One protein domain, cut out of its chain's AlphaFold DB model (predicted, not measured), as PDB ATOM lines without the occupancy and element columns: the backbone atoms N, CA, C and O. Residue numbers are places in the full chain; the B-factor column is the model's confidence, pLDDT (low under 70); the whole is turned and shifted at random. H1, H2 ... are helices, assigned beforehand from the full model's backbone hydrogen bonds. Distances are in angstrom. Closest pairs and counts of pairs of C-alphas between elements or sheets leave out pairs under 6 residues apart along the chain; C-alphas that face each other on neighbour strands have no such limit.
ATOM      1  N   LEU A  35     182.059 129.028 106.826       86.44
ATOM      2  CA  LEU A  35     181.965 128.423 108.155       86.44
ATOM      3  C   LEU A  35     180.806 128.969 108.993       86.44
ATOM      4  O   LEU A  35     180.498 128.391 110.027       86.44
ATOM      5  N   SER A  36     180.141 130.045 108.563       88.50
ATOM      6  CA  SER A  36     179.061 130.666 109.346       88.50
ATOM      7  C   SER A  36     177.894 129.703 109.626       88.50
ATOM      8  O   SER A  36     177.462 129.636 110.773       88.50
ATOM      9  N   PRO A  37     177.401 128.914 108.644       89.12
ATOM     10  CA  PRO A  37     176.360 127.917 108.895       89.12
ATOM     11  C   PRO A  37     176.823 126.792 109.822       89.12
ATOM     12  O   PRO A  37     176.041 126.336 110.645       89.12
ATOM     13  N   LEU A  38     178.088 126.368 109.708       90.75
ATOM     14  CA  LEU A  38     178.657 125.337 110.576       90.75
ATOM     15  C   LEU A  38     178.754 125.830 112.022       90.75
ATOM     16  O   LEU A  38     178.287 125.151 112.928       90.75
ATOM     17  N   LEU A  39     179.297 127.032 112.230       91.38
ATOM     18  CA  LEU A  39     179.389 127.646 113.552       91.38
ATOM     19  C   LEU A  39     178.001 127.815 114.175       91.38
ATOM     20  O   LEU A  39     177.810 127.459 115.330       91.38
ATOM     21  N   GLN A  40     177.028 128.321 113.412       90.81
ATOM     22  CA  GLN A  40     175.670 128.499 113.921       90.81
ATOM     23  C   GLN A  40     174.997 127.164 114.250       90.81
ATOM     24  O   GLN A  40     174.319 127.079 115.266       90.81
ATOM     25  N   GLY A  41     175.197 126.136 113.420       90.88
ATOM     26  CA  GLY A  41     174.661 124.801 113.672       90.88
ATOM     27  C   GLY A  41     175.222 124.187 114.951       90.88
ATOM     28  O   GLY A  41     174.458 123.650 115.738       90.88
ATOM     29  N   ILE A  42     176.528 124.339 115.202       92.12
ATOM     30  CA  ILE A  42     177.152 123.880 116.450       92.12
ATOM     31  C   ILE A  42     176.600 124.670 117.640       92.12
ATOM     32  O   ILE A  42     176.159 124.061 118.601       92.12
ATOM     33  N   ILE A  43     176.545 126.004 117.559       91.94
ATOM     34  CA  ILE A  43     175.984 126.858 118.623       91.94
ATOM     35  C   ILE A  43     174.538 126.474 118.977       91.94
ATOM     36  O   ILE A  43     174.132 126.615 120.125       91.94
ATOM     37  N   ASP A  44     173.747 126.031 118.001       90.94
ATOM     38  CA  ASP A  44     172.340 125.695 118.216       90.94
ATOM     39  C   ASP A  44     172.147 124.338 118.929       90.94
ATOM     40  O   ASP A  44     171.058 124.099 119.455       90.94
ATOM     41  N   VAL A  45     173.165 123.464 118.966       90.19
ATOM     42  CA  VAL A  45     173.067 122.105 119.542       90.19
ATOM     43  C   VAL A  45     174.049 121.818 120.676       90.19
ATOM     44  O   VAL A  45     173.842 120.851 121.398       90.19
ATOM     45  N   TYR A  46     175.114 122.611 120.804       88.94
ATOM     46  CA  TYR A  46     176.183 122.414 121.777       88.94
ATOM     47  C   TYR A  46     176.047 123.378 122.954       88.94
ATOM     48  O   TYR A  46     176.000 124.597 122.762       88.94
ATOM     49  N   ASP A  47     176.055 122.833 124.168       87.44
ATOM     50  CA  ASP A  47     176.114 123.581 125.419       87.44
ATOM     51  C   ASP A  47     177.381 123.190 126.209       87.44
ATOM     52  O   ASP A  47     177.424 122.120 126.820       87.44
ATOM     53  N   PRO A  48     178.410 124.058 126.273       83.44
ATOM     54  CA  PRO A  48     179.668 123.751 126.957       83.44
ATOM     55  C   PRO A  48     179.521 123.557 128.476       83.44
ATOM     56  O   PRO A  48     180.464 123.099 129.121       83.44
ATOM     57  N   PHE A  49     178.379 123.920 129.070       81.88
ATOM     58  CA  PHE A  49     178.129 123.771 130.503       81.88
ATOM     59  C   PHE A  49     177.463 122.438 130.865       81.88
ATOM     60  O   PHE A  49     177.559 122.015 132.019       81.88
ATOM     61  N   SER A  50     176.793 121.782 129.912       80.38
ATOM     62  CA  SER A  50     176.139 120.482 130.115       80.38
ATOM     63  C   SER A  50     176.798 119.345 129.347       80.38
ATOM     64  O   SER A  50     176.800 118.211 129.826       80.38
ATOM     65  N   ASP A  51     177.358 119.636 128.176       78.44
ATOM     66  CA  ASP A  51     177.949 118.647 127.288       78.44
ATOM     67  C   ASP A  51     179.379 118.357 127.735       78.44
ATOM     68  O   ASP A  51     180.362 118.907 127.235       78.44
ATOM     69  N   THR A  52     179.497 117.478 128.724       67.69
ATOM     70  CA  THR A  52     180.780 116.888 129.094       67.69
ATOM     71  C   THR A  52     181.119 115.766 128.119       67.69
ATOM     72  O   THR A  52     180.240 114.944 127.845       67.69
ATOM     73  N   PRO A  53     182.370 115.664 127.637       66.44
ATOM     74  CA  PRO A  53     182.801 114.508 126.862       66.44
ATOM     75  C   PRO A  53     182.487 113.227 127.644       66.44
ATOM     76  O   PRO A  53     182.914 113.088 128.795       66.44
ATOM     77  N   GLU A  54     181.733 112.296 127.049       57.59
ATOM     78  CA  GLU A  54     181.722 110.916 127.543       57.59
ATOM     79  C   GLU A  54     183.179 110.445 127.551       57.59
ATOM     80  O   GLU A  54     183.904 110.779 126.615       57.59
ATOM     81  N   GLU A  55     183.599 109.794 128.646       57.31
ATOM     82  CA  GLU A  55     184.988 109.484 129.022       57.31
ATOM     83  C   GLU A  55     186.005 109.564 127.883       57.31
ATOM     84  O   GLU A  55     185.777 108.951 126.843       57.31
ATOM     85  N   PRO A  56     187.161 110.219 128.089       54.88
ATOM     86  CA  PRO A  56     188.072 110.592 127.020       54.88
ATOM     87  C   PRO A  56     188.400 109.426 126.077       54.88
ATOM     88  O   PRO A  56     189.320 108.634 126.298       54.88
ATOM     89  N   HIS A  57     187.639 109.327 124.991       56.56
ATOM     90  CA  HIS A  57     187.813 108.282 124.003       56.56
ATOM     91  C   HIS A  57     188.856 108.788 123.014       56.56
ATOM     92  O   HIS A  57     188.573 109.140 121.870       56.56
ATOM     93  N   PHE A  58     190.093 108.895 123.496       68.00
ATOM     94  CA  PHE A  58     191.200 109.386 122.695       68.00
ATOM     95  C   PHE A  58     191.463 108.402 121.563       68.00
ATOM     96  O   PHE A  58     191.831 107.247 121.799       68.00
ATOM     97  N   SER A  59     191.303 108.846 120.316       78.50
ATOM     98  CA  SER A  59     191.772 108.025 119.210       78.50
ATOM     99  C   SER A  59     193.308 107.967 119.279       78.50
ATOM    100  O   SER A  59     193.956 109.014 119.400       78.50
ATOM    101  N   PRO A  60     193.928 106.775 119.183       84.69
ATOM    102  CA  PRO A  60     195.387 106.654 119.158       84.69
ATOM    103  C   PRO A  60     196.035 107.519 118.068       84.69
ATOM    104  O   PRO A  60     197.161 107.983 118.215       84.69
ATOM    105  N   GLU A  61     195.311 107.767 116.976       86.44
ATOM    106  CA  GLU A  61     195.736 108.634 115.877       86.44
ATOM    107  C   GLU A  61     195.852 110.107 116.293       86.44
ATOM    108  O   GLU A  61     196.813 110.778 115.909       86.44
ATOM    109  N   THR A  62     194.926 110.603 117.121       88.44
ATOM    110  CA  THR A  62     194.963 111.980 117.638       88.44
ATOM    111  C   THR A  62     196.180 112.181 118.537       88.44
ATOM    112  O   THR A  62     196.923 113.144 118.346       88.44
ATOM    113  N   GLU A  63     196.465 111.238 119.440       90.81
ATOM    114  CA  GLU A  63     197.654 111.294 120.308       90.81
ATOM    115  C   GLU A  63     198.964 111.205 119.522       90.81
ATOM    116  O   GLU A  63     199.905 111.965 119.782       90.81
ATOM    117  N   LYS A  64     199.023 110.322 118.515       92.38
ATOM    118  CA  LYS A  64     200.166 110.253 117.594       92.38
ATOM    119  C   LYS A  64     200.400 111.603 116.930       92.38
ATOM    120  O   LYS A  64     201.539 112.055 116.855       92.38
ATOM    121  N   LYS A  65     199.339 112.276 116.482       93.56
ATOM    122  CA  LYS A  65     199.445 113.576 115.821       93.56
ATOM    123  C   LYS A  65     199.842 114.709 116.771       93.56
ATOM    124  O   LYS A  65     200.656 115.546 116.375       93.56
ATOM    125  N   ILE A  66     199.300 114.732 117.992       94.25
ATOM    126  CA  ILE A  66     199.690 115.671 119.060       94.25
ATOM    127  C   ILE A  66     201.190 115.537 119.330       94.25
ATOM    128  O   ILE A  66     201.915 116.529 119.282       94.25
ATOM    129  N   SER A  67     201.657 114.302 119.524       94.50
ATOM    130  CA  SER A  67     203.063 114.002 119.810       94.50
ATOM    131  C   SER A  67     203.971 114.351 118.629       94.50
ATOM    132  O   SER A  67     204.978 115.027 118.806       94.50
ATOM    133  N   TYR A  68     203.588 113.953 117.411       95.25
ATOM    134  CA  TYR A  68     204.350 114.220 116.189       95.25
ATOM    135  C   TYR A  68     204.553 115.719 115.945       95.25
ATOM    136  O   TYR A  68     205.648 116.146 115.608       95.25
ATOM    137  N   ASN A  69     203.518 116.534 116.172       95.25
ATOM    138  CA  ASN A  69     203.605 117.984 115.997       95.25
ATOM    139  C   ASN A  69     204.029 118.729 117.271       95.25
ATOM    140  O   ASN A  69     204.011 119.951 117.269       95.25
ATOM    141  N   SER A  70     204.389 118.041 118.361       96.25
ATOM    142  CA  SER A  70     204.771 118.678 119.634       96.25
ATOM    143  C   SER A  70     203.741 119.698 120.160       96.25
ATOM    144  O   SER A  70     204.110 120.758 120.659       96.25
ATOM    145  N   VAL A  71     202.443 119.396 120.037       96.25
ATOM    146  CA  VAL A  71     201.367 120.263 120.553       96.25
ATOM    147  C   VAL A  71     201.325 120.156 122.078       96.25
ATOM    148  O   VAL A  71     201.223 119.048 122.605       96.25
ATOM    149  N   VAL A  72     201.372 121.288 122.790       94.50
ATOM    150  CA  VAL A  72     201.404 121.305 124.263       94.50
ATOM    151  C   VAL A  72     200.201 122.034 124.847       94.50
ATOM    152  O   VAL A  72     199.448 121.440 125.617       94.50
ATOM    153  N   LEU A  73     200.000 123.304 124.489       94.25
ATOM    154  CA  LEU A  73     198.970 124.153 125.098       94.25
ATOM    155  C   LEU A  73     197.566 123.707 124.694       94.25
ATOM    156  O   LEU A  73     196.694 123.557 125.546       94.25
ATOM    157  N   TYR A  74     197.365 123.433 123.406       94.00
ATOM    158  CA  TYR A  74     196.069 123.006 122.874       94.00
ATOM    159  C   TYR A  74     195.810 121.503 123.022       94.00
ATOM    160  O   TYR A  74     194.736 121.029 122.664       94.00
ATOM    161  N   ALA A  75     196.764 120.726 123.546       92.75
ATOM    162  CA  ALA A  75     196.627 119.273 123.628       92.75
ATOM    163  C   ALA A  75     195.463 118.845 124.536       92.75
ATOM    164  O   ALA A  75     194.747 117.910 124.191       92.75
ATOM    165  N   GLY A  76     195.262 119.525 125.672       89.94
ATOM    166  CA  GLY A  76     194.131 119.264 126.572       89.94
ATOM    167  C   GLY A  76     192.787 119.563 125.912       89.94
ATOM    168  O   GLY A  76     191.913 118.710 125.878       89.94
ATOM    169  N   GLU A  77     192.668 120.725 125.273       89.75
ATOM    170  CA  GLU A  77     191.437 121.118 124.584       89.75
ATOM    171  C   GLU A  77     191.110 120.187 123.403       89.75
ATOM    172  O   GLU A  77     189.963 119.790 123.222       89.75
ATOM    173  N   ILE A  78     192.108 119.780 122.609       91.38
ATOM    174  CA  ILE A  78     191.916 118.817 121.510       91.38
ATOM    175  C   ILE A  78     191.398 117.481 122.049       91.38
ATOM    176  O   ILE A  78     190.499 116.885 121.455       91.38
ATOM    177  N   ARG A  79     191.960 117.025 123.168       88.69
ATOM    178  CA  ARG A  79     191.568 115.801 123.868       88.69
ATOM    179  C   ARG A  79     190.120 115.862 124.335       88.69
ATOM    180  O   ARG A  79     189.352 114.972 123.981       88.69
ATOM    181  N   ASP A  80     189.741 116.921 125.037       86.25
ATOM    182  CA  ASP A  80     188.379 117.097 125.547       86.25
ATOM    183  C   ASP A  80     187.377 117.200 124.389       86.25
ATOM    184  O   ASP A  80     186.385 116.473 124.332       86.25
ATOM    185  N   ASN A  81     187.698 118.009 123.377       88.38
ATOM    186  CA  ASN A  81     186.848 118.204 122.206       88.38
ATOM    187  C   ASN A  81     186.710 116.938 121.346       88.38
ATOM    188  O   ASN A  81     185.710 116.792 120.645       88.38
ATOM    189  N   SER A  82     187.675 116.013 121.380       85.56
ATOM    190  CA  SER A  82     187.632 114.791 120.565       85.56
ATOM    191  C   SER A  82     186.413 113.906 120.864       85.56
ATOM    192  O   SER A  82     185.869 113.292 119.943       85.56
ATOM    193  N   GLY A  83     185.916 113.913 122.108       84.00
ATOM    194  CA  GLY A  83     184.696 113.196 122.498       84.00
ATOM    195  C   GLY A  83     183.411 113.786 121.902       84.00
ATOM    196  O   GLY A  83     182.393 113.107 121.826       84.00
ATOM    197  N   LEU A  84     183.464 115.028 121.414       87.25
ATOM    198  CA  LEU A  84     182.325 115.759 120.848       87.25
ATOM    199  C   LEU A  84     182.319 115.743 119.310       87.25
ATOM    200  O   LEU A  84     181.510 116.418 118.671       87.25
ATOM    201  N   MET A  85     183.206 114.970 118.677       89.25
ATOM    202  CA  MET A  85     183.302 114.935 117.213       89.25
ATOM    203  C   MET A  85     182.046 114.381 116.541       89.25
ATOM    204  O   MET A  85     181.698 114.842 115.457       89.25
ATOM    205  N   SER A  86     181.324 113.463 117.188       88.44
ATOM    206  CA  SER A  86     180.045 112.943 116.688       88.44
ATOM    207  C   SER A  86     178.987 114.046 116.550       88.44
ATOM    208  O   SER A  86     178.277 114.093 115.546       88.44
ATOM    209  N   LEU A  87     178.927 114.982 117.504       91.25
ATOM    210  CA  LEU A  87     178.052 116.155 117.446       91.25
ATOM    211  C   LEU A  87     178.407 117.032 116.243       91.25
ATOM    212  O   LEU A  87     177.531 117.380 115.450       91.25
ATOM    213  N   VAL A  88     179.694 117.340 116.061       92.25
ATOM    214  CA  VAL A  88     180.161 118.153 114.925       92.25
ATOM    215  C   VAL A  88     179.851 117.464 113.591       92.25
ATOM    216  O   VAL A  88     179.396 118.115 112.648       92.25
ATOM    217  N   GLU A  89     180.048 116.148 113.499       92.06
ATOM    218  CA  GLU A  89     179.727 115.374 112.298       92.06
ATOM    219  C   GLU A  89     178.234 115.369 111.980       92.06
ATOM    220  O   GLU A  89     177.875 115.526 110.813       92.06
ATOM    221  N   ASN A  90     177.368 115.254 112.988       93.38
ATOM    222  CA  ASN A  90     175.921 115.319 112.799       93.38
ATOM    223  C   ASN A  90     175.499 116.668 112.206       93.38
ATOM    224  O   ASN A  90     174.819 116.691 111.180       93.38
ATOM    225  N   VAL A  91     175.993 117.781 112.761       94.00
ATOM    226  CA  VAL A  91     175.729 119.128 112.222       94.00
ATOM    227  C   VAL A  91     176.217 119.251 110.775       94.00
ATOM    228  O   VAL A  91     175.511 119.770 109.908       94.00
ATOM    229  N   ILE A  92     177.420 118.754 110.471       92.69
ATOM    230  CA  ILE A  92     177.954 118.778 109.103       92.69
ATOM    231  C   ILE A  92     177.080 117.951 108.158       92.69
ATOM    232  O   ILE A  92     176.803 118.411 107.052       92.69
ATOM    233  N   ASN A  93     176.646 116.760 108.570       92.81
ATOM    234  CA  ASN A  93     175.813 115.869 107.762       92.81
ATOM    235  C   ASN A  93     174.439 116.487 107.478       92.81
ATOM    236  O   ASN A  93     173.955 116.410 106.348       92.81
ATOM    237  N   GLU A  94     173.835 117.156 108.460       93.62
ATOM    238  CA  GLU A  94     172.595 117.910 108.266       93.62
ATOM    239  C   GLU A  94     172.776 119.021 107.229       93.62
ATOM    240  O   GLU A  94     171.989 119.124 106.283       93.62
ATOM    241  N   ILE A  95     173.849 119.809 107.334       91.50
ATOM    242  CA  ILE A  95     174.144 120.862 106.358       91.50
ATOM    243  C   ILE A  95     174.422 120.264 104.972       91.50
ATOM    244  O   ILE A  95     173.939 120.797 103.970       91.50
ATOM    245  N   ASP A  96     175.176 119.167 104.891       90.56
ATOM    246  CA  ASP A  96     175.508 118.500 103.629       90.56
ATOM    247  C   ASP A  96     174.265 117.911 102.948       90.56
ATOM    248  O   ASP A  96     174.119 118.022 101.731       90.56
ATOM    249  N   SER A  97     173.311 117.392 103.729       91.56
ATOM    250  CA  SER A  97     172.030 116.890 103.216       91.56
ATOM    251  C   SER A  97     171.194 117.985 102.542       91.56
ATOM    252  O   SER A  97     170.553 117.745 101.519       91.56
ATOM    253  N   GLN A  98     171.245 119.213 103.070       90.75
ATOM    254  CA  GLN A  98     170.563 120.375 102.494       90.75
ATOM    255  C   GLN A  98     171.358 120.993 101.338       90.75
ATOM    256  O   GLN A  98     170.787 121.527 100.384       90.75
ATOM    257  N   LYS A  99     172.689 120.961 101.437       88.75
ATOM    258  CA  LYS A  99     173.634 121.551 100.486       88.75
ATOM    259  C   LYS A  99     174.767 120.558 100.226       88.75
ATOM    260  O   LYS A  99     175.790 120.627 100.913       88.75
ATOM    261  N   PRO A 100     174.644 119.703  99.198       88.94
ATOM    262  CA  PRO A 100     175.647 118.687  98.906       88.94
ATOM    263  C   PRO A 100     177.058 119.266  98.751       88.94
ATOM    264  O   PRO A 100     177.246 120.336  98.149       88.94
ATOM    265  N   LYS A 101     178.060 118.522  99.237       89.69
ATOM    266  CA  LYS A 101     179.492 118.890  99.231       89.69
ATOM    267  C   LYS A 101     179.850 120.057 100.157       89.69
ATOM    268  O   LYS A 101     180.880 120.707  99.961       89.69
ATOM    269  N   SER A 102     179.013 120.372 101.137       89.38
ATOM    270  CA  SER A 102     179.339 121.349 102.177       89.38
ATOM    271  C   SER A 102     180.483 120.858 103.058       89.38
ATOM    272  O   SER A 102     181.397 121.638 103.321       89.38
ATOM    273  N   LYS A 103     180.514 119.562 103.408       91.19
ATOM    274  CA  LYS A 103     181.614 118.965 104.190       91.19
ATOM    275  C   LYS A 103     182.980 119.206 103.540       91.19
ATOM    276  O   LYS A 103     183.887 119.748 104.173       91.19
ATOM    277  N   ASP A 104     183.106 118.881 102.254       91.75
ATOM    278  CA  ASP A 104     184.350 119.065 101.498       91.75
ATOM    279  C   ASP A 104     184.769 120.536 101.430       91.75
ATOM    280  O   ASP A 104     185.949 120.861 101.576       91.75
ATOM    281  N   LYS A 105     183.803 121.445 101.251       92.25
ATOM    282  CA  LYS A 105     184.055 122.892 101.225       92.25
ATOM    283  C   LYS A 105     184.545 123.413 102.575       92.25
ATOM    284  O   LYS A 105     185.451 124.247 102.595       92.25
ATOM    285  N   PHE A 106     183.992 122.928 103.688       92.12
ATOM    286  CA  PHE A 106     184.438 123.310 105.030       92.12
ATOM    287  C   PHE A 106     185.862 122.832 105.291       92.12
ATOM    288  O   PHE A 106     186.729 123.638 105.631       92.12
ATOM    289  N   LEU A 107     186.137 121.551 105.035       93.12
ATOM    290  CA  LEU A 107     187.473 120.977 105.187       93.12
ATOM    291  C   LEU A 107     188.505 121.662 104.282       93.12
ATOM    292  O   LEU A 107     189.634 121.917 104.711       93.12
ATOM    293  N   TYR A 108     188.122 122.000 103.048       93.38
ATOM    294  CA  TYR A 108     188.955 122.785 102.141       93.38
ATOM    295  C   TYR A 108     189.257 124.168 102.723       93.38
ATOM    296  O   TYR A 108     190.419 124.567 102.768       93.38
ATOM    297  N   SER A 109     188.241 124.881 103.215       91.69
ATOM    298  CA  SER A 109     188.408 126.212 103.805       91.69
ATOM    299  C   SER A 109     189.351 126.190 105.013       91.69
ATOM    300  O   SER A 109     190.289 126.989 105.062       91.69
ATOM    301  N   ILE A 110     189.182 125.220 105.919       93.81
ATOM    302  CA  ILE A 110     190.070 125.016 107.071       93.81
ATOM    303  C   ILE A 110     191.511 124.775 106.610       93.81
ATOM    304  O   ILE A 110     192.437 125.435 107.089       93.81
ATOM    305  N   LYS A 111     191.712 123.884 105.628       95.19
ATOM    306  CA  LYS A 111     193.048 123.593 105.091       95.19
ATOM    307  C   LYS A 111     193.702 124.828 104.473       95.19
ATOM    308  O   LYS A 111     194.897 125.027 104.665       95.19
ATOM    309  N   GLN A 112     192.950 125.660 103.752       94.50
ATOM    310  CA  GLN A 112     193.495 126.885 103.159       94.50
ATOM    311  C   GLN A 112     193.955 127.884 104.226       94.50
ATOM    312  O   GLN A 112     195.043 128.442 104.104       94.50
ATOM    313  N   LYS A 113     193.187 128.064 105.309       93.88
ATOM    314  CA  LYS A 113     193.605 128.924 106.430       93.88
ATOM    315  C   LYS A 113     194.869 128.408 107.111       93.88
ATOM    316  O   LYS A 113     195.803 129.180 107.326       93.88
ATOM    317  N   TYR A 114     194.951 127.098 107.352       96.38
ATOM    318  CA  TYR A 114     196.182 126.476 107.838       96.38
ATOM    319  C   TYR A 114     197.362 126.707 106.889       96.38
ATOM    320  O   TYR A 114     198.422 127.135 107.336       96.38
ATOM    321  N   ASN A 115     197.189 126.484 105.585       95.81
ATOM    322  CA  ASN A 115     198.258 126.666 104.605       95.81
ATOM    323  C   ASN A 115     198.776 128.110 104.572       95.81
ATOM    324  O   ASN A 115     199.985 128.313 104.458       95.81
ATOM    325  N   ASN A 116     197.895 129.103 104.711       95.62
ATOM    326  CA  ASN A 116     198.287 130.510 104.788       95.62
ATOM    327  C   ASN A 116     199.114 130.789 106.049       95.62
ATOM    328  O   ASN A 116     200.213 131.339 105.957       95.62
ATOM    329  N   CYS A 117     198.631 130.337 107.212       96.31
ATOM    330  CA  CYS A 117     199.347 130.468 108.481       96.31
ATOM    331  C   CYS A 117     200.719 129.781 108.437       96.31
ATOM    332  O   CYS A 117     201.722 130.382 108.818       96.31
ATOM    333  N   ARG A 118     200.767 128.551 107.913       96.12
ATOM    334  CA  ARG A 118     201.988 127.764 107.710       96.12
ATOM    335  C   ARG A 118     202.961 128.475 106.777       96.12
ATOM    336  O   ARG A 118     204.133 128.585 107.102       96.12
ATOM    337  N   THR A 119     202.495 128.982 105.638       95.69
ATOM    338  CA  THR A 119     203.352 129.675 104.661       95.69
ATOM    339  C   THR A 119     203.977 130.925 105.265       95.69
ATOM    340  O   THR A 119     205.185 131.114 105.150       95.69
ATOM    341  N   ARG A 120     203.180 131.743 105.963       96.25
ATOM    342  CA  ARG A 120     203.685 132.920 106.680       96.25
ATOM    343  C   ARG A 120     204.728 132.528 107.725       96.25
ATOM    344  O   ARG A 120     205.778 133.150 107.784       96.25
ATOM    345  N   LEU A 121     204.478 131.467 108.493       96.38
ATOM    346  CA  LEU A 121     205.425 130.984 109.494       96.38
ATOM    347  C   LEU A 121     206.755 130.532 108.879       96.38
ATOM    348  O   LEU A 121     207.816 130.894 109.384       96.38
ATOM    349  N   LEU A 122     206.706 129.749 107.801       94.69
ATOM    350  CA  LEU A 122     207.910 129.267 107.121       94.69
ATOM    351  C   LEU A 122     208.708 130.422 106.502       94.69
ATOM    352  O   LEU A 122     209.935 130.379 106.516       94.69
ATOM    353  N   LEU A 123     208.019 131.458 106.012       94.38
ATOM    354  CA  LEU A 123     208.645 132.682 105.516       94.38
ATOM    355  C   LEU A 123     209.317 133.478 106.647       94.38
ATOM    356  O   LEU A 123     210.473 133.855 106.507       94.38
ATOM    357  N   GLU A 124     208.621 133.696 107.768       93.81
ATOM    358  CA  GLU A 124     209.141 134.422 108.942       93.81
ATOM    359  C   GLU A 124     210.386 133.764 109.556       93.81
ATOM    360  O   GLU A 124     211.221 134.454 110.133       93.81
ATOM    361  N   ASN A 125     210.502 132.439 109.449       91.75
ATOM    362  CA  ASN A 125     211.620 131.665 109.994       91.75
ATOM    363  C   ASN A 125     212.676 131.304 108.933       91.75
ATOM    364  O   ASN A 125     213.571 130.519 109.232       91.75
ATOM    365  N   GLU A 126     212.555 131.830 107.708       93.25
ATOM    366  CA  GLU A 126     213.492 131.595 106.596       93.25
ATOM    367  C   GLU A 126     213.785 130.100 106.347       93.25
ATOM    368  O   GLU A 126     214.910 129.685 106.060       93.25
ATOM    369  N   VAL A 127     212.756 129.258 106.479       94.00
ATOM    370  CA  VAL A 127     212.908 127.798 106.455       94.00
ATOM    371  C   VAL A 127     213.259 127.310 105.052       94.00
ATOM    372  O   VAL A 127     212.627 127.686 104.062       94.00
ATOM    373  N   ASN A 128     214.221 126.389 104.960       89.62
ATOM    374  CA  ASN A 128     214.552 125.743 103.697       89.62
ATOM    375  C   ASN A 128     213.415 124.810 103.240       89.62
ATOM    376  O   ASN A 128     213.291 123.676 103.700       89.62
ATOM    377  N   LEU A 129     212.640 125.264 102.253       91.06
ATOM    378  CA  LEU A 129     211.482 124.537 101.724       91.06
ATOM    379  C   LEU A 129     211.829 123.248 100.956       91.06
ATOM    380  O   LEU A 129     210.935 122.463 100.642       91.06
ATOM    381  N   THR A 130     213.106 123.015 100.637       91.56
ATOM    382  CA  THR A 130     213.556 121.766  99.994       91.56
ATOM    383  C   THR A 130     213.786 120.633 100.993       91.56
ATOM    384  O   THR A 130     213.829 119.473 100.589       91.56
ATOM    385  N   ASN A 131     213.886 120.945 102.290       92.31
ATOM    386  CA  ASN A 131     214.091 119.964 103.348       92.31
ATOM    387  C   ASN A 131     212.799 119.766 104.163       92.31
ATOM    388  O   ASN A 131     212.410 120.629 104.948       92.31
ATOM    389  N   GLN A 132     212.159 118.604 104.005       90.31
ATOM    390  CA  GLN A 132     210.926 118.263 104.728       90.31
ATOM    391  C   GLN A 132     211.117 118.174 106.247       90.31
ATOM    392  O   GLN A 132     210.207 118.532 106.989       90.31
ATOM    393  N   GLU A 133     212.293 117.757 106.717       92.06
ATOM    394  CA  GLU A 133     212.599 117.691 108.148       92.06
ATOM    395  C   GLU A 133     212.661 119.095 108.758       92.06
ATOM    396  O   GLU A 133     212.031 119.353 109.777       92.06
ATOM    397  N   SER A 134     213.311 120.038 108.066       92.81
ATOM    398  CA  SER A 134     213.388 121.441 108.495       92.81
ATOM    399  C   SER A 134     212.013 122.121 108.516       92.81
ATOM    400  O   SER A 134     211.700 122.874 109.438       92.81
ATOM    401  N   ILE A 135     211.159 121.820 107.529       94.38
ATOM    402  CA  ILE A 135     209.758 122.264 107.516       94.38
ATOM    403  C   ILE A 135     209.015 121.723 108.737       94.38
ATOM    404  O   ILE A 135     208.334 122.484 109.425       94.38
ATOM    405  N   HIS A 136     209.117 120.418 108.985       94.25
ATOM    406  CA  HIS A 136     208.414 119.778 110.086       94.25
ATOM    407  C   HIS A 136     208.894 120.307 111.441       94.25
ATOM    408  O   HIS A 136     208.064 120.682 112.260       94.25
ATOM    409  N   GLU A 137     210.204 120.438 111.654       95.00
ATOM    410  CA  GLU A 137     210.779 121.000 112.881       95.00
ATOM    411  C   GLU A 137     210.246 122.414 113.160       95.00
ATOM    412  O   GLU A 137     209.815 122.717 114.276       95.00
ATOM    413  N   ALA A 138     210.204 123.273 112.135       95.56
ATOM    414  CA  ALA A 138     209.671 124.626 112.262       95.56
ATOM    415  C   ALA A 138     208.178 124.636 112.628       95.56
ATOM    416  O   ALA A 138     207.749 125.456 113.446       95.56
ATOM    417  N   ILE A 139     207.391 123.727 112.046       96.12
ATOM    418  CA  ILE A 139     205.965 123.573 112.350       96.12
ATOM    419  C   ILE A 139     205.777 123.064 113.777       96.12
ATOM    420  O   ILE A 139     205.047 123.698 114.535       96.12
ATOM    421  N   SER A 140     206.460 121.986 114.162       95.69
ATOM    422  CA  SER A 140     206.329 121.362 115.481       95.69
ATOM    423  C   SER A 140     206.727 122.316 116.604       95.69
ATOM    424  O   SER A 140     206.004 122.470 117.584       95.69
ATOM    425  N   LYS A 141     207.814 123.078 116.424       96.56
ATOM    426  CA  LYS A 141     208.246 124.107 117.386       96.56
ATOM    427  C   LYS A 141     207.226 125.237 117.579       96.56
ATOM    428  O   LYS A 141     207.271 125.943 118.582       96.56
ATOM    429  N   ASN A 142     206.324 125.435 116.619       96.56
ATOM    430  CA  ASN A 142     205.331 126.505 116.625       96.56
ATOM    431  C   ASN A 142     203.889 125.982 116.546       96.56
ATOM    432  O   ASN A 142     202.989 126.737 116.167       96.56
ATOM    433  N   ALA A 143     203.647 124.713 116.876       96.50
ATOM    434  CA  ALA A 143     202.367 124.070 116.604       96.50
ATOM    435  C   ALA A 143     201.197 124.763 117.315       96.50
ATOM    436  O   ALA A 143     200.194 125.077 116.676       96.50
ATOM    437  N   ASP A 144     201.360 125.114 118.593       96.56
ATOM    438  CA  ASP A 144     200.348 125.859 119.352       96.56
ATOM    439  C   ASP A 144     200.080 127.251 118.756       96.56
ATOM    440  O   ASP A 144     198.929 127.660 118.596       96.56
ATOM    441  N   ARG A 145     201.134 127.968 118.336       96.44
ATOM    442  CA  ARG A 145     200.997 129.270 117.660       96.44
ATOM    443  C   ARG A 145     200.263 129.127 116.324       96.44
ATOM    444  O   ARG A 145     199.474 129.999 115.965       96.44
ATOM    445  N   LEU A 146     200.506 128.049 115.580       96.75
ATOM    446  CA  LEU A 146     199.789 127.766 114.338       96.75
ATOM    447  C   LEU A 146     198.310 127.486 114.594       96.75
ATOM    448  O   LEU A 146     197.483 128.054 113.886       96.75
ATOM    449  N   ILE A 147     197.971 126.676 115.600       96.06
ATOM    450  CA  ILE A 147     196.576 126.411 115.986       96.06
ATOM    451  C   ILE A 147     195.869 127.724 116.345       96.06
ATOM    452  O   ILE A 147     194.818 128.025 115.777       96.06
ATOM    453  N   HIS A 148     196.489 128.544 117.197       96.00
ATOM    454  CA  HIS A 148     195.955 129.847 117.592       96.00
ATOM    455  C   HIS A 148     195.698 130.767 116.387       96.00
ATOM    456  O   HIS A 148     194.614 131.329 116.233       96.00
ATOM    457  N   ASN A 149     196.677 130.885 115.485       95.50
ATOM    458  CA  ASN A 149     196.549 131.719 114.289       95.50
ATOM    459  C   ASN A 149     195.454 131.211 113.345       95.50
ATOM    460  O   ASN A 149     194.734 132.013 112.752       95.50
ATOM    461  N   VAL A 150     195.318 129.891 113.201       94.88
ATOM    462  CA  VAL A 150     194.263 129.292 112.375       94.88
ATOM    463  C   VAL A 150     192.891 129.589 112.961       94.88
ATOM    464  O   VAL A 150     192.008 129.988 112.205       94.88
ATOM    465  N   LEU A 151     192.717 129.466 114.279       93.44
ATOM    466  CA  LEU A 151     191.483 129.845 114.966       93.44
ATOM    467  C   LEU A 151     191.137 131.314 114.673       93.44
ATOM    468  O   LEU A 151     190.067 131.603 114.137       93.44
ATOM    469  N   ALA A 152     192.076 132.233 114.906       92.38
ATOM    470  CA  ALA A 152     191.870 133.655 114.642       92.38
ATOM    471  C   ALA A 152     191.514 133.938 113.167       92.38
ATOM    472  O   ALA A 152     190.578 134.685 112.873       92.38
ATOM    473  N   GLU A 153     192.212 133.322 112.210       91.19
ATOM    474  CA  GLU A 153     191.960 133.549 110.784       91.19
ATOM    475  C   GLU A 153     190.659 132.926 110.271       91.19
ATOM    476  O   GLU A 153     190.041 133.497 109.362       91.19
ATOM    477  N   LEU A 154     190.247 131.772 110.806       89.50
ATOM    478  CA  LEU A 154     188.988 131.113 110.447       89.50
ATOM    479  C   LEU A 154     187.789 131.983 110.815       89.50
ATOM    480  O   LEU A 154     186.855 132.093 110.019       89.50
ATOM    481  N   PHE A 155     187.846 132.625 111.982       88.75
ATOM    482  CA  PHE A 155     186.719 133.363 112.546       88.75
ATOM    483  C   PHE A 155     186.822 134.884 112.410       88.75
ATOM    484  O   PHE A 155     185.838 135.571 112.661       88.75
ATOM    485  N   SER A 156     187.933 135.417 111.887       86.00
ATOM    486  CA  SER A 156     188.111 136.854 111.593       86.00
ATOM    487  C   SER A 156     186.982 137.491 110.765       86.00
ATOM    488  O   SER A 156     186.719 138.686 110.887       86.00
ATOM    489  N   THR A 157     186.307 136.706 109.919       76.00
ATOM    490  CA  THR A 157     185.196 137.155 109.062       76.00
ATOM    491  C   THR A 157     183.867 136.468 109.372       76.00
ATOM    492  O   THR A 157     182.864 136.737 108.708       76.00
ATOM    493  N   VAL A 158     183.839 135.577 110.366       77.19
ATOM    494  CA  VAL A 158     182.623 134.876 110.780       77.19
ATOM    495  C   VAL A 158     181.931 135.719 111.840       77.19
ATOM    496  O   VAL A 158     182.540 136.131 112.820       77.19
ATOM    497  N   LYS A 159     180.639 135.971 111.650       68.88
ATOM    498  CA  LYS A 159     179.811 136.657 112.643       68.88
ATOM    499  C   LYS A 159     178.700 135.719 113.080       68.88
ATOM    500  O   LYS A 159     178.019 135.144 112.229       68.88
ATOM    501  N   ALA A 160     178.518 135.581 114.390       64.75
ATOM    502  CA  ALA A 160     177.335 134.933 114.930       64.75
ATOM    503  C   ALA A 160     176.101 135.743 114.507       64.75
ATOM    504  O   ALA A 160     176.088 136.972 114.586       64.75
ATOM    505  N   THR A 161     175.079 135.051 114.006       67.19
ATOM    506  CA  THR A 161     173.854 135.706 113.512       67.19
ATOM    507  C   THR A 161     172.873 136.039 114.634       67.19
ATOM    508  O   THR A 161     171.960 136.841 114.446       67.19
ATOM    509  N   LYS A 162     173.083 135.444 115.812       69.50
ATOM    510  CA  LYS A 162     172.269 135.600 117.016       69.50
ATOM    511  C   LYS A 162     173.111 136.220 118.134       69.50
ATOM    512  O   LYS A 162     174.328 136.046 118.173       69.50
ATOM    513  N   SER A 163     172.448 136.916 119.056       79.75
ATOM    514  CA  SER A 163     173.061 137.375 120.308       79.75
ATOM    515  C   SER A 163     173.264 136.166 121.223       79.75
ATOM    516  O   SER A 163     172.326 135.738 121.888       79.75
ATOM    517  N   VAL A 164     174.468 135.604 121.210       84.00
ATOM    518  CA  VAL A 164     174.869 134.417 121.979       84.00
ATOM    519  C   VAL A 164     176.052 134.809 122.875       84.00
ATOM    520  O   VAL A 164     176.859 135.636 122.437       84.00
ATOM    521  N   PRO A 165     176.160 134.276 124.108       87.88
ATOM    522  CA  PRO A 165     177.341 134.455 124.954       87.88
ATOM    523  C   PRO A 165     178.643 134.137 124.215       87.88
ATOM    524  O   PRO A 165     178.699 133.195 123.419       87.88
ATOM    525  N   VAL A 166     179.686 134.927 124.475       87.62
ATOM    526  CA  VAL A 166     180.970 134.803 123.769       87.62
ATOM    527  C   VAL A 166     181.629 133.457 124.053       87.62
ATOM    528  O   VAL A 166     182.196 132.857 123.149       87.62
ATOM    529  N   GLU A 167     181.437 132.926 125.256       89.75
ATOM    530  CA  GLU A 167     181.992 131.663 125.727       89.75
ATOM    531  C   GLU A 167     181.464 130.474 124.910       89.75
ATOM    532  O   GLU A 167     182.221 129.575 124.555       89.75
ATOM    533  N   ILE A 168     180.177 130.492 124.535       90.19
ATOM    534  CA  ILE A 168     179.573 129.453 123.680       90.19
ATOM    535  C   ILE A 168     180.143 129.540 122.264       90.19
ATOM    536  O   ILE A 168     180.428 128.524 121.630       90.19
ATOM    537  N   VAL A 169     180.335 130.764 121.762       90.44
ATOM    538  CA  VAL A 169     180.933 130.983 120.443       90.44
ATOM    539  C   VAL A 169     182.376 130.482 120.431       90.44
ATOM    540  O   VAL A 169     182.739 129.742 119.523       90.44
ATOM    541  N   GLU A 170     183.184 130.844 121.424       90.81
ATOM    542  CA  GLU A 170     184.582 130.417 121.556       90.81
ATOM    543  C   GLU A 170     184.700 128.894 121.686       90.81
ATOM    544  O   GLU A 170     185.505 128.282 120.980       90.81
ATOM    545  N   ALA A 171     183.841 128.257 122.484       91.62
ATOM    546  CA  ALA A 171     183.825 126.803 122.615       91.62
ATOM    547  C   ALA A 171     183.468 126.110 121.282       91.62
ATOM    548  O   ALA A 171     184.150 125.179 120.848       91.62
ATOM    549  N   ALA A 172     182.471 126.621 120.551       92.88
ATOM    550  CA  ALA A 172     182.125 126.117 119.220       92.88
ATOM    551  C   ALA A 172     183.253 126.326 118.185       92.88
ATOM    552  O   ALA A 172     183.464 125.485 117.306       92.88
ATOM    553  N   GLN A 173     184.009 127.425 118.281       93.19
ATOM    554  CA  GLN A 173     185.196 127.656 117.452       93.19
ATOM    555  C   GLN A 173     186.289 126.615 117.731       93.19
ATOM    556  O   GLN A 173     186.865 126.074 116.778       93.19
ATOM    557  N   GLY A 174     186.527 126.295 119.007       93.00
ATOM    558  CA  GLY A 174     187.438 125.234 119.443       93.00
ATOM    559  C   GLY A 174     187.069 123.870 118.854       93.00
ATOM    560  O   GLY A 174     187.927 123.188 118.283       93.00
ATOM    561  N   LEU A 175     185.778 123.513 118.854       93.31
ATOM    562  CA  LEU A 175     185.277 122.280 118.230       93.31
ATOM    563  C   LEU A 175     185.583 122.207 116.726       93.31
ATOM    564  O   LEU A 175     186.042 121.173 116.237       93.31
ATOM    565  N   ILE A 176     185.386 123.298 115.981       94.06
ATOM    566  CA  ILE A 176     185.676 123.344 114.534       94.06
ATOM    567  C   ILE A 176     187.178 123.187 114.265       94.06
ATOM    568  O   ILE A 176     187.578 122.493 113.323       94.06
ATOM    569  N   VAL A 177     188.024 123.825 115.076       94.44
ATOM    570  CA  VAL A 177     189.483 123.704 114.959       94.44
ATOM    571  C   VAL A 177     189.928 122.281 115.293       94.44
ATOM    572  O   VAL A 177     190.698 121.697 114.528       94.44
ATOM    573  N   CYS A 178     189.388 121.678 116.356       93.50
ATOM    574  CA  CYS A 178     189.650 120.281 116.706       93.50
ATOM    575  C   CYS A 178     189.219 119.328 115.579       93.50
ATOM    576  O   CYS A 178     190.004 118.483 115.141       93.50
ATOM    577  N   TYR A 179     188.039 119.544 114.993       93.81
ATOM    578  CA  TYR A 179     187.574 118.785 113.832       93.81
ATOM    579  C   TYR A 179     188.545 118.885 112.645       93.81
ATOM    580  O   TYR A 179     188.877 117.882 112.003       93.81
ATOM    581  N   GLY A 180     189.056 120.087 112.369       93.44
ATOM    582  CA  GLY A 180     190.089 120.325 111.362       93.44
ATOM    583  C   GLY A 180     191.419 119.629 111.667       93.44
ATOM    584  O   GLY A 180     192.085 119.137 110.750       93.44
ATOM    585  N   PHE A 181     191.809 119.565 112.938       94.31
ATOM    586  CA  PHE A 181     192.995 118.844 113.391       94.31
ATOM    587  C   PHE A 181     192.843 117.335 113.172       94.31
ATOM    588  O   PHE A 181     193.695 116.743 112.505       94.31
ATOM    589  N   ILE A 182     191.745 116.733 113.628       91.06
ATOM    590  CA  ILE A 182     191.484 115.290 113.498       91.06
ATOM    591  C   ILE A 182     191.395 114.873 112.022       91.06
ATOM    592  O   ILE A 182     192.013 113.896 111.613       91.06
ATOM    593  N   ASN A 183     190.756 115.679 111.167       90.50
ATOM    594  CA  ASN A 183     190.627 115.403 109.726       90.50
ATOM    595  C   ASN A 183     191.874 115.774 108.888       90.50
ATOM    596  O   ASN A 183     191.788 115.976 107.667       90.50
ATOM    597  N   CYS A 184     193.044 115.908 109.518       88.06
ATOM    598  CA  CYS A 184     194.320 116.217 108.861       88.06
ATOM    599  C   CYS A 184     194.330 117.512 108.031       88.06
ATOM    600  O   CYS A 184     195.052 117.633 107.035       88.06
TER     601      CYS A 184
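AT A GLANCE: This is residues 35 to 184 of the 194 residues of an uncharacterized protein of Vibrio celticus (UniProt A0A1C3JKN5). One helix, H8, runs through the middle of a knot of helices, and H1, H3, H4 and H7 pack round it at large angles. The longest helix, H5, runs along one side of the body, and H3 with H2 lies along the opposite side; H1 and H4 make one end of the long axis and H6 the other. The printed part has 150 residues with eight named helices, H1 to H8 in chain order, and no named strand: the class is all helix, with mostly crossed packing. It is compact, with a radius of gyration of the C-alphas of 15.9 A and spans of 44 by 33 by 29 A.

HOW THE PARTS SIT: H1, residues 36 to 45, touches H4, residues 85 to 98, at a steep tilt of 56 degrees, opposite ways; the closest C-alphas, of Gly 41 and Val 91, are 6.0 A apart. H2, residues 60 to 68, is close to but not clearly touching H3, residues 75 to 82; the closest C-alphas, of Ile 66 and Ala 75, are 6.6 A apart. H8, residues 166 to 182, is the hub, touching five helices. H1 touches it at a steep tilt of 69.7 degrees, only just short of about perpendicular, with the C-alphas of Ile 42 and Ala 172 closest at 6.1 A. H3 touches residues 174 to 179 of H8, about perpendicular at 90 degrees; the C-alphas of Ile 78 and Cys 178 are closest, at 5.5 A. With residues 85 to 88 alone, H4 touches H8, closest at the C-alphas of Met 85 and Tyr 179, 6.7 A. H5, residues 102 to 124, only just touches H8, with 3 pairs of C-alphas within 8 A, the closest those of Ile 110 and Gly 180, 6.4 A. H6, residues 132 to 141, touches residues 118 to 122 of H5, closest at the C-alphas of Leu 122 and Ala 138, 7.1 A; H6 and H8 are apart. H7, residues 143 to 155, touches H5 at a steep tilt of 53 degrees, closest at the C-alphas of Tyr 114 and Val 150, 5.7 A. H7 also touches H8, closest at the C-alphas of Leu 151 and Val 177, 6.5 A. In the eight helices every O i to N i+4 pair is within hydrogen-bond range.

IN THESE COORDINATES: H1 begins at C-alpha 36 (179.061, 130.666, 109.346) and measures 14.6 A; H2 measures 12.1 A, H3 10.5 A and H4 20.2 A. H5 runs 33.2 A to C-alpha 124 (209.141, 134.422, 108.942). H6 measures 14.2 A, H7 18.6 A and H8 24.4 A, ending at C-alpha 182 (191.484, 115.290, 113.498).

THE WHOLE: The C-alphas of Ser 50 and Thr 130 are the two farthest apart, 48.1 A. The printed part has no cut. The link from H1 to H2, residues 46 to 59, is long. The mean pLDDT of the printed part is 89.4; residues 52 to 58 and 159 to 162 are under 70.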